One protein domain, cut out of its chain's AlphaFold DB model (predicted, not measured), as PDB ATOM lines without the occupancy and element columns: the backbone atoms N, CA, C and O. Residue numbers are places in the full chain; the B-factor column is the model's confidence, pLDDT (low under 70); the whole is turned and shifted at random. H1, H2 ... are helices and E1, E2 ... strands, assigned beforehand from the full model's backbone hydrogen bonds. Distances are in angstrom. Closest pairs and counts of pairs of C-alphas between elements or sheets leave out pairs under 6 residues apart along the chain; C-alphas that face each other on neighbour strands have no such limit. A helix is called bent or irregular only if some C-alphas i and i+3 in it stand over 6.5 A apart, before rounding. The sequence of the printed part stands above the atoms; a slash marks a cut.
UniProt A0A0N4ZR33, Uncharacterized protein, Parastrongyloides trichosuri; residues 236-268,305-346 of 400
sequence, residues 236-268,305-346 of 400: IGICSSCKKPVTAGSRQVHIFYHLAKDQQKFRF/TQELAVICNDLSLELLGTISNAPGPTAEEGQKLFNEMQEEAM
ATOM      1  N   ILE A 236      -4.007  27.358  13.637       94.06
ATOM      2  CA  ILE A 236      -2.654  26.847  13.375       94.06
ATOM      3  C   ILE A 236      -1.673  27.403  14.407       94.06
ATOM      4  O   ILE A 236      -0.826  26.670  14.897       94.06
ATOM      5  N   GLY A 237      -1.795  28.681  14.759       94.94
ATOM      6  CA  GLY A 237      -0.926  29.324  15.738       94.94
ATOM      7  C   GLY A 237      -1.235  30.804  15.906       94.94
ATOM      8  O   GLY A 237      -2.144  31.345  15.271       94.94
ATOM      9  N   ILE A 238      -0.458  31.458  16.759       96.12
ATOM     10  CA  ILE A 238      -0.411  32.914  16.910       96.12
ATOM     11  C   ILE A 238       0.702  33.439  16.007       96.12
ATOM     12  O   ILE A 238       1.837  32.977  16.107       96.12
ATOM     13  N   CYS A 239       0.400  34.421  15.156       96.44
ATOM     14  CA  CYS A 239       1.415  35.082  14.336       96.44
ATOM     15  C   CYS A 239       2.424  35.839  15.215       96.44
ATOM     16  O   CYS A 239       2.042  36.745  15.962       96.44
ATOM     17  N   SER A 240       3.712  35.512  15.097       95.44
ATOM     18  CA  SER A 240       4.784  36.115  15.901       95.44
ATOM     19  C   SER A 240       4.874  37.639  15.730       95.44
ATOM     20  O   SER A 240       5.079  38.338  16.725       95.44
ATOM     21  N   SER A 241       4.634  38.152  14.517       95.19
ATOM     22  CA  SER A 241       4.684  39.580  14.163       95.19
ATOM     23  C   SER A 241       3.467  40.376  14.660       95.19
ATOM     24  O   SER A 241       3.626  41.364  15.373       95.19
ATOM     25  N   CYS A 242       2.235  39.950  14.345       94.50
ATOM     26  CA  CYS A 242       1.023  40.733  14.658       94.50
ATOM     27  C   CYS A 242       0.205  40.247  15.869       94.50
ATOM     28  O   CYS A 242      -0.826  40.847  16.173       94.50
ATOM     29  N   LYS A 243       0.625  39.158  16.529       94.75
ATOM     30  CA  LYS A 243      -0.018  38.523  17.701       94.75
ATOM     31  C   LYS A 243      -1.475  38.066  17.509       94.75
ATOM     32  O   LYS A 243      -2.161  37.774  18.481       94.75
ATOM     33  N   LYS A 244      -1.959  37.957  16.268       93.88
ATOM     34  CA  LYS A 244      -3.314  37.458  15.970       93.88
ATOM     35  C   LYS A 244      -3.325  35.931  15.817       93.88
ATOM     36  O   LYS A 244      -2.390  35.394  15.218       93.88
ATOM     37  N   PRO A 245      -4.374  35.229  16.287       94.94
ATOM     38  CA  PRO A 245      -4.560  33.812  16.000       94.94
ATOM     39  C   PRO A 245      -4.904  33.600  14.518       94.94
ATOM     40  O   PRO A 245      -5.788  34.259  13.967       94.94
ATOM     41  N   VAL A 246      -4.215  32.662  13.870       95.19
ATOM     42  CA  VAL A 246      -4.352  32.360  12.440       95.19
ATOM     43  C   VAL A 246      -5.011  30.995  12.269       95.19
ATOM     44  O   VAL A 246      -4.458  29.966  12.650       95.19
ATOM     45  N   THR A 247      -6.203  30.969  11.673       94.81
ATOM     46  CA  THR A 247      -6.909  29.721  11.327       94.81
ATOM     47  C   THR A 247      -6.372  29.101  10.039       94.81
ATOM     48  O   THR A 247      -5.840  29.813   9.182       94.81
ATOM     49  N   ALA A 248      -6.579  27.794   9.856       91.69
ATOM     50  CA  ALA A 248      -6.152  27.086   8.647       91.69
ATOM     51  C   ALA A 248      -6.692  27.714   7.347       91.69
ATOM     52  O   ALA A 248      -5.932  27.922   6.406       91.69
ATOM     53  N   GLY A 249      -7.971  28.114   7.321       90.94
ATOM     54  CA  GLY A 249      -8.572  28.795   6.166       90.94
ATOM     55  C   GLY A 249      -8.069  30.228   5.939       90.94
ATOM     56  O   GLY A 249      -8.120  30.723   4.820       90.94
ATOM     57  N   SER A 250      -7.550  30.902   6.973       93.44
ATOM     58  CA  SER A 250      -7.012  32.268   6.856       93.44
ATOM     59  C   SER A 250      -5.506  32.333   6.581       93.44
ATOM     60  O   SER A 250      -5.008  33.408   6.251       93.44
ATOM     61  N   ARG A 251      -4.769  31.220   6.726       93.81
ATOM     62  CA  ARG A 251      -3.296  31.207   6.690       93.81
ATOM     63  C   ARG A 251      -2.724  31.830   5.417       93.81
ATOM     64  O   ARG A 251      -1.896  32.726   5.519       93.81
ATOM     65  N   GLN A 252      -3.176  31.406   4.236       93.69
ATOM     66  CA  GLN A 252      -2.593  31.874   2.971       93.69
ATOM     67  C   GLN A 252      -2.722  33.401   2.806       93.69
ATOM     68  O   GLN A 252      -1.736  34.082   2.535       93.69
ATOM     69  N   VAL A 253      -3.916  33.956   3.044       94.69
ATOM     70  CA  VAL A 253      -4.167  35.410   2.974       94.69
ATOM     71  C   VAL A 253      -3.380  36.166   4.052       94.69
ATOM     72  O   VAL A 253      -2.914  37.277   3.807       94.69
ATOM     73  N   HIS A 254      -3.190  35.563   5.228       95.81
ATOM     74  CA  HIS A 254      -2.406  36.152   6.309       95.81
ATOM     75  C   HIS A 254      -0.908  36.271   5.972       95.81
ATOM     76  O   HIS A 254      -0.308  37.314   6.229       95.81
ATOM     77  N   ILE A 255      -0.315  35.248   5.347       95.56
ATOM     78  CA  ILE A 255       1.077  35.302   4.878       95.56
ATOM     79  C   ILE A 255       1.231  36.329   3.747       95.56
ATOM     80  O   ILE A 255       2.134  37.160   3.804       95.56
ATOM     81  N   PHE A 256       0.312  36.365   2.772       96.62
ATOM     82  CA  PHE A 256       0.352  37.375   1.704       96.62
ATOM     83  C   PHE A 256       0.167  38.818   2.208       96.62
ATOM     84  O   PHE A 256       0.770  39.731   1.646       96.62
ATOM     85  N   TYR A 257      -0.592  39.039   3.288       96.62
ATOM     86  CA  TYR A 257      -0.662  40.344   3.958       96.62
ATOM     87  C   TYR A 257       0.712  40.792   4.481       96.62
ATOM     88  O   TYR A 257       1.113  41.930   4.238       96.62
ATOM     89  N   HIS A 258       1.452  39.902   5.152       96.19
ATOM     90  CA  HIS A 258       2.797  40.210   5.643       96.19
ATOM     91  C   HIS A 258       3.817  40.361   4.500       96.19
ATOM     92  O   HIS A 258       4.600  41.305   4.521       96.19
ATOM     93  N   LEU A 259       3.756  39.541   3.443       95.56
ATOM     94  CA  LEU A 259       4.606  39.718   2.253       95.56
ATOM     95  C   LEU A 259       4.421  41.089   1.590       95.56
ATOM     96  O   LEU A 259       5.404  41.740   1.244       95.56
ATOM     97  N   ALA A 260       3.181  41.554   1.451       95.62
ATOM     98  CA  ALA A 260       2.896  42.846   0.839       95.62
ATOM     99  C   ALA A 260       3.208  44.031   1.761       95.62
ATOM    100  O   ALA A 260       3.697  45.051   1.290       95.62
ATOM    101  N   LYS A 261       2.961  43.908   3.070       94.88
ATOM    102  CA  LYS A 261       3.257  44.965   4.044       94.88
ATOM    103  C   LYS A 261       4.758  45.103   4.305       94.88
ATOM    104  O   LYS A 261       5.298  46.201   4.213       94.88
ATOM    105  N   ASP A 262       5.409  43.992   4.637       93.62
ATOM    106  CA  ASP A 262       6.746  43.972   5.233       93.62
ATOM    107  C   ASP A 262       7.852  43.690   4.192       93.62
ATOM    108  O   ASP A 262       8.996  44.075   4.410       93.62
ATOM    109  N   GLN A 263       7.527  43.075   3.041       91.81
ATOM    110  CA  GLN A 263       8.482  42.802   1.945       91.81
ATOM    111  C   GLN A 263       8.105  43.438   0.590       91.81
ATOM    112  O   GLN A 263       8.829  43.234  -0.383       91.81
ATOM    113  N   GLN A 264       6.983  44.167   0.491       93.69
ATOM    114  CA  GLN A 264       6.433  44.724  -0.764       93.69
ATOM    115  C   GLN A 264       6.266  43.687  -1.902       93.69
ATOM    116  O   GLN A 264       6.344  44.005  -3.088       93.69
ATOM    117  N   LYS A 265       6.018  42.419  -1.545       93.75
ATOM    118  CA  LYS A 265       5.785  41.308  -2.482       93.75
ATOM    119  C   LYS A 265       4.287  41.033  -2.614       93.75
ATOM    120  O   LYS A 265       3.640  40.580  -1.673       93.75
ATOM    121  N   PHE A 266       3.747  41.295  -3.799       96.25
ATOM    122  CA  PHE A 266       2.317  41.201  -4.099       96.25
ATOM    123  C   PHE A 266       1.979  39.926  -4.882       96.25
ATOM    124  O   PHE A 266       2.702  39.554  -5.806       96.25
ATOM    125  N   ARG A 267       0.864  39.272  -4.525       94.94
ATOM    126  CA  ARG A 267       0.381  38.055  -5.201       94.94
ATOM    127  C   ARG A 267      -0.188  38.350  -6.584       94.94
ATOM    128  O   ARG A 267       0.094  37.605  -7.509       94.94
ATOM    129  N   PHE A 268      -1.006  39.389  -6.709       96.94
ATOM    130  CA  PHE A 268      -1.719  39.707  -7.939       96.94
ATOM    131  C   PHE A 268      -1.136  40.966  -8.571       96.94
ATOM    132  O   PHE A 268      -0.930  41.959  -7.870       96.94
ATOM    133  N   THR A 305       1.447  33.441  -7.149       91.62
ATOM    134  CA  THR A 305       1.510  32.439  -6.059       91.62
ATOM    135  C   THR A 305       2.650  31.438  -6.233       91.62
ATOM    136  O   THR A 305       3.287  31.084  -5.245       91.62
ATOM    137  N   GLN A 306       2.929  31.002  -7.467       92.38
ATOM    138  CA  GLN A 306       4.026  30.069  -7.751       92.38
ATOM    139  C   GLN A 306       5.400  30.730  -7.543       92.38
ATOM    140  O   GLN A 306       6.242  30.173  -6.846       92.38
ATOM    141  N   GLU A 307       5.593  31.954  -8.053       92.75
ATOM    142  CA  GLU A 307       6.820  32.755  -7.868       92.75
ATOM    143  C   GLU A 307       7.125  33.022  -6.384       92.75
ATOM    144  O   GLU A 307       8.281  33.062  -5.969       92.75
ATOM    145  N   LEU A 308       6.078  33.208  -5.575       94.12
ATOM    146  CA  LEU A 308       6.189  33.518  -4.151       94.12
ATOM    147  C   LEU A 308       6.171  32.276  -3.245       94.12
ATOM    148  O   LEU A 308       6.335  32.427  -2.037       94.12
ATOM    149  N   ALA A 309       5.988  31.062  -3.777       92.81
ATOM    150  CA  ALA A 309       5.688  29.864  -2.982       92.81
ATOM    151  C   ALA A 309       6.744  29.538  -1.909       92.81
ATOM    152  O   ALA A 309       6.384  29.244  -0.770       92.81
ATOM    153  N   VAL A 310       8.034  29.636  -2.248       93.94
ATOM    154  CA  VAL A 310       9.146  29.419  -1.301       93.94
ATOM    155  C   VAL A 310       9.099  30.465  -0.182       93.94
ATOM    156  O   VAL A 310       8.987  30.123   0.989       93.94
ATOM    157  N   ILE A 311       9.018  31.743  -0.558       94.19
ATOM    158  CA  ILE A 311       9.017  32.891   0.361       94.19
ATOM    159  C   ILE A 311       7.778  32.864   1.286       94.19
ATOM    160  O   ILE A 311       7.856  33.236   2.455       94.19
ATOM    161  N   CYS A 312       6.632  32.380   0.790       93.81
ATOM    162  CA  CYS A 312       5.431  32.116   1.590       93.81
ATOM    163  C   CYS A 312       5.650  31.020   2.645       93.81
ATOM    164  O   CYS A 312       5.103  31.106   3.745       93.81
ATOM    165  N   ASN A 313       6.403  29.972   2.309       94.50
ATOM    166  CA  ASN A 313       6.690  28.867   3.218       94.50
ATOM    167  C   ASN A 313       7.686  29.294   4.301       94.50
ATOM    168  O   ASN A 313       7.408  29.068   5.479       94.50
ATOM    169  N   ASP A 314       8.759  29.988   3.919       95.12
ATOM    170  CA  ASP A 314       9.770  30.528   4.834       95.12
ATOM    171  C   ASP A 314       9.135  31.487   5.851       95.12
ATOM    172  O   ASP A 314       9.222  31.274   7.061       95.12
ATOM    173  N   LEU A 315       8.381  32.485   5.369       95.56
ATOM    174  CA  LEU A 315       7.691  33.447   6.232       95.56
ATOM    175  C   LEU A 315       6.605  32.778   7.094       95.56
ATOM    176  O   LEU A 315       6.303  33.236   8.191       95.56
ATOM    177  N   SER A 316       6.012  31.670   6.646       94.75
ATOM    178  CA  SER A 316       5.075  30.900   7.472       94.75
ATOM    179  C   SER A 316       5.775  30.105   8.577       94.75
ATOM    180  O   SER A 316       5.217  29.965   9.668       94.75
ATOM    181  N   LEU A 317       6.984  29.599   8.325       95.00
ATOM    182  CA  LEU A 317       7.809  28.971   9.352       95.00
ATOM    183  C   LEU A 317       8.240  30.013  10.399       95.00
ATOM    184  O   LEU A 317       8.091  29.764  11.591       95.00
ATOM    185  N   GLU A 318       8.658  31.202   9.960       95.19
ATOM    186  CA  GLU A 318       9.019  32.341  10.818       95.19
ATOM    187  C   GLU A 318       7.835  32.871  11.655       95.19
ATOM    188  O   GLU A 318       7.965  33.130  12.856       95.19
ATOM    189  N   LEU A 319       6.655  33.032  11.040       94.75
ATOM    190  CA  LEU A 319       5.498  33.642  11.700       94.75
ATOM    191  C   LEU A 319       4.670  32.672  12.551       94.75
ATOM    192  O   LEU A 319       4.034  33.125  13.503       94.75
ATOM    193  N   LEU A 320       4.625  31.377  12.212       93.75
ATOM    194  CA  LEU A 320       3.718  30.392  12.830       93.75
ATOM    195  C   LEU A 320       4.411  29.109  13.320       93.75
ATOM    196  O   LEU A 320       3.758  28.273  13.942       93.75
ATOM    197  N   GLY A 321       5.702  28.918  13.034       92.94
ATOM    198  CA  GLY A 321       6.417  27.671  13.321       92.94
ATOM    199  C   GLY A 321       6.026  26.497  12.412       92.94
ATOM    200  O   GLY A 321       6.377  25.359  12.712       92.94
ATOM    201  N   THR A 322       5.293  26.739  11.315       91.62
ATOM    202  CA  THR A 322       4.762  25.685  10.425       91.62
ATOM    203  C   THR A 322       4.658  26.114   8.965       91.62
ATOM    204  O   THR A 322       4.178  27.208   8.666       91.62
ATOM    205  N   ILE A 323       4.976  25.191   8.052       90.44
ATOM    206  CA  ILE A 323       4.833  25.353   6.591       90.44
ATOM    207  C   ILE A 323       3.491  24.791   6.062       90.44
ATOM    208  O   ILE A 323       3.021  25.179   4.992       90.44
ATOM    209  N   SER A 324       2.840  23.889   6.801       90.88
ATOM    210  CA  SER A 324       1.608  23.204   6.379       90.88
ATOM    211  C   SER A 324       0.358  23.752   7.089       90.88
ATOM    212  O   SER A 324       0.399  24.798   7.732       90.88
ATOM    213  N   ASN A 325      -0.774  23.047   6.960       89.12
ATOM    214  CA  ASN A 325      -2.006  23.326   7.712       89.12
ATOM    215  C   ASN A 325      -2.139  22.474   8.998       89.12
ATOM    216  O   ASN A 325      -3.237  22.339   9.551       89.12
ATOM    217  N   ALA A 326      -1.032  21.876   9.452       88.25
ATOM    218  CA  ALA A 326      -0.906  21.272  10.775       88.25
ATOM    219  C   ALA A 326      -0.846  22.360  11.871       88.25
ATOM    220  O   ALA A 326      -0.454  23.489  11.577       88.25
ATOM    221  N   PRO A 327      -1.229  22.055  13.124       89.62
ATOM    222  CA  PRO A 327      -1.019  22.964  14.249       89.62
ATOM    223  C   PRO A 327       0.479  23.173  14.524       89.62
ATOM    224  O   PRO A 327       1.254  22.218  14.519       89.62
ATOM    225  N   GLY A 328       0.869  24.421  14.776       89.00
ATOM    226  CA  GLY A 328       2.208  24.811  15.211       89.00
ATOM    227  C   GLY A 328       2.361  24.878  16.733       89.00
ATOM    228  O   GLY A 328       1.410  24.605  17.470       89.00
ATOM    229  N   PRO A 329       3.542  25.282  17.237       92.06
ATOM    230  CA  PRO A 329       3.830  25.313  18.673       92.06
ATOM    231  C   PRO A 329       2.891  26.239  19.466       92.06
ATOM    232  O   PRO A 329       2.606  25.972  20.627       92.06
ATOM    233  N   THR A 330       2.358  27.293  18.839       94.19
ATOM    234  CA  THR A 330       1.414  28.246  19.456       94.19
ATOM    235  C   THR A 330      -0.061  27.934  19.153       94.19
ATOM    236  O   THR A 330      -0.930  28.777  19.382       94.19
ATOM    237  N   ALA A 331      -0.385  26.742  18.628       92.44
ATOM    238  CA  ALA A 331      -1.749  26.381  18.221       92.44
ATOM    239  C   ALA A 331      -2.759  26.392  19.376       92.44
ATOM    240  O   ALA A 331      -3.852  26.937  19.229       92.44
ATOM    241  N   GLU A 332      -2.409  25.803  20.524       92.94
ATOM    242  CA  GLU A 332      -3.324  25.684  21.667       92.94
ATOM    243  C   GLU A 332      -3.607  27.051  22.311       92.94
ATOM    244  O   GLU A 332      -4.758  27.389  22.591       92.94
ATOM    245  N   GLU A 333      -2.565  27.867  22.486       93.31
ATOM    246  CA  GLU A 333      -2.664  29.248  22.965       93.31
ATOM    247  C   GLU A 333      -3.503  30.103  22.002       93.31
ATOM    248  O   GLU A 333      -4.466  30.756  22.408       93.31
ATOM    249  N   GLY A 334      -3.225  30.008  20.698       92.88
ATOM    250  CA  GLY A 334      -3.997  30.689  19.664       92.88
ATOM    251  C   GLY A 334      -5.460  30.246  19.614       92.88
ATOM    252  O   GLY A 334      -6.332  31.070  19.350       92.88
ATOM    253  N   GLN A 335      -5.760  28.977  19.904       94.06
ATOM    254  CA  GLN A 335      -7.136  28.486  19.987       94.06
ATOM    255  C   GLN A 335      -7.877  29.062  21.204       94.06
ATOM    256  O   GLN A 335      -9.070  29.341  21.085       94.06
ATOM    257  N   LYS A 336      -7.195  29.291  22.337       93.56
ATOM    258  CA  LYS A 336      -7.772  29.973  23.512       93.56
ATOM    259  C   LYS A 336      -8.117  31.427  23.175       93.56
ATOM    260  O   LYS A 336      -9.290  31.787  23.255       93.56
ATOM    261  N   LEU A 337      -7.152  32.197  22.660       93.06
ATOM    262  CA  LEU A 337      -7.357  33.590  22.228       93.06
ATOM    263  C   LEU A 337      -8.443  33.727  21.144       93.06
ATOM    264  O   LEU A 337      -9.223  34.678  21.140       93.06
ATOM    265  N   PHE A 338      -8.529  32.772  20.213       93.25
ATOM    266  CA  PHE A 338      -9.556  32.774  19.167       93.25
ATOM    267  C   PHE A 338     -10.966  32.482  19.703       93.25
ATOM    268  O   PHE A 338     -11.951  32.967  19.142       93.25
ATOM    269  N   ASN A 339     -11.091  31.701  20.778       92.38
ATOM    270  CA  ASN A 339     -12.373  31.475  21.441       92.38
ATOM    271  C   ASN A 339     -12.778  32.722  22.244       92.38
ATOM    272  O   ASN A 339     -13.874  33.238  22.043       92.38
ATOM    273  N   GLU A 340     -11.860  33.264  23.049       93.44
ATOM    274  CA  GLU A 340     -12.040  34.489  23.842       93.44
ATOM    275  C   GLU A 340     -12.506  35.672  22.977       93.44
ATOM    276  O   GLU A 340     -13.567  36.240  23.225       93.44
ATOM    277  N   MET A 341     -11.813  35.956  21.868       90.56
ATOM    278  CA  MET A 341     -12.184  37.015  20.918       90.56
ATOM    279  C   MET A 341     -13.589  36.826  20.297       90.56
ATOM    280  O   MET A 341     -14.263  37.807  19.966       90.56
ATOM    281  N   GLN A 342     -14.063  35.585  20.125       89.69
ATOM    282  CA  GLN A 342     -15.433  35.314  19.657       89.69
ATOM    283  C   GLN A 342     -16.469  35.496  20.774       89.69
ATOM    284  O   GLN A 342     -17.556  36.020  20.519       89.69
ATOM    285  N   GLU A 343     -16.143  35.090  22.002       90.62
ATOM    286  CA  GLU A 343     -17.001  35.279  23.172       90.62
ATOM    287  C   GLU A 343     -17.155  36.769  23.505       90.62
ATOM    288  O   GLU A 343     -18.284  37.234  23.668       90.62
ATOM    289  N   GLU A 344     -16.072  37.552  23.482       92.06
ATOM    290  CA  GLU A 344     -16.115  39.014  23.587       92.06
ATOM    291  C   GLU A 344     -17.011  39.640  22.511       92.06
ATOM    292  O   GLU A 344     -17.891  40.448  22.821       92.06
ATOM    293  N   ALA A 345     -16.835  39.260  21.240       90.44
ATOM    294  CA  ALA A 345     -17.647  39.781  20.143       90.44
ATOM    295  C   ALA A 345     -19.144  39.469  20.344       90.44
ATOM    296  O   ALA A 345     -19.999  40.342  20.150       90.44
ATOM    297  N   MET A 346     -19.472  38.258  20.804       90.94
ATOM    298  CA  MET A 346     -20.845  37.852  21.113       90.94
ATOM    299  C   MET A 346     -21.419  38.623  22.313       90.94
ATOM    300  O   MET A 346     -22.553  39.108  22.250       90.94
TER     301      MET A 346
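This is residues 236 to 268 and 305 to 346 of the 400 residues of an uncharacterized protein of Parastrongyloides trichosuri (UniProt A0A0N4ZR33). A small hairpin of two short strands, E1 and E2, lies between helix H3 on one side and a crossed pair of helices, H1 and H2, on the other. H3 packs on the hairpin with its residues 331 to 341 and runs on to one end of the long axis. The printed part has 75 residues, in the order E1, E2, H1, H2, H3; the sheet E1 - E2 is antiparallel, and the class is mostly helix. The whole is compact, with a radius of gyration of the C-alphas of 12.6 A, yet elongated, spanning 39 by 22 by 19 A.

Look first at the hairpin of E1, residues 236 to 238, and E2, residues 245 to 247, where N 236 and O 246 are 2.8 A apart, within hydrogen-bond range. Next find H3, residues 331 to 346; its closest C-alphas to E1 are those of Ala 331 and Gly 237, 3.9 A apart. H1, residues 248 to 262, follows E2 by a tight link and is irregular, with C-alphas 249 and 252 7.4 A apart. With residues 255 to 259 alone it touches H2, residues 309 to 320, about perpendicular at 79 degrees; Ile 255 and Cys 312 have the closest C-alphas, 6.3 A. H3 is apart from H1 and H2. Every O i to N i+4 pair is within hydrogen-bond range in H2, against 9 of 11 in H1 and 11 of 12 in H3.

Find C-alpha 236 at (-2.654, 26.847, 13.375), where E1 begins its 7.4 A; E2 covers 6.6 A. H1 runs 21.5 A and H2 15.9 A. H3 runs 22.5 A to C-alpha 346 at (-20.845, 37.852, 21.113).

The two C-alphas farthest apart, those of Glu 307 and Met 346, are 40.4 A apart. Residues 269 to 304 are not printed; C-alphas 268 and 305 are 8.2 A apart across this cut. Of the links printed whole, none is long. No printed residue is under pLDDT 70.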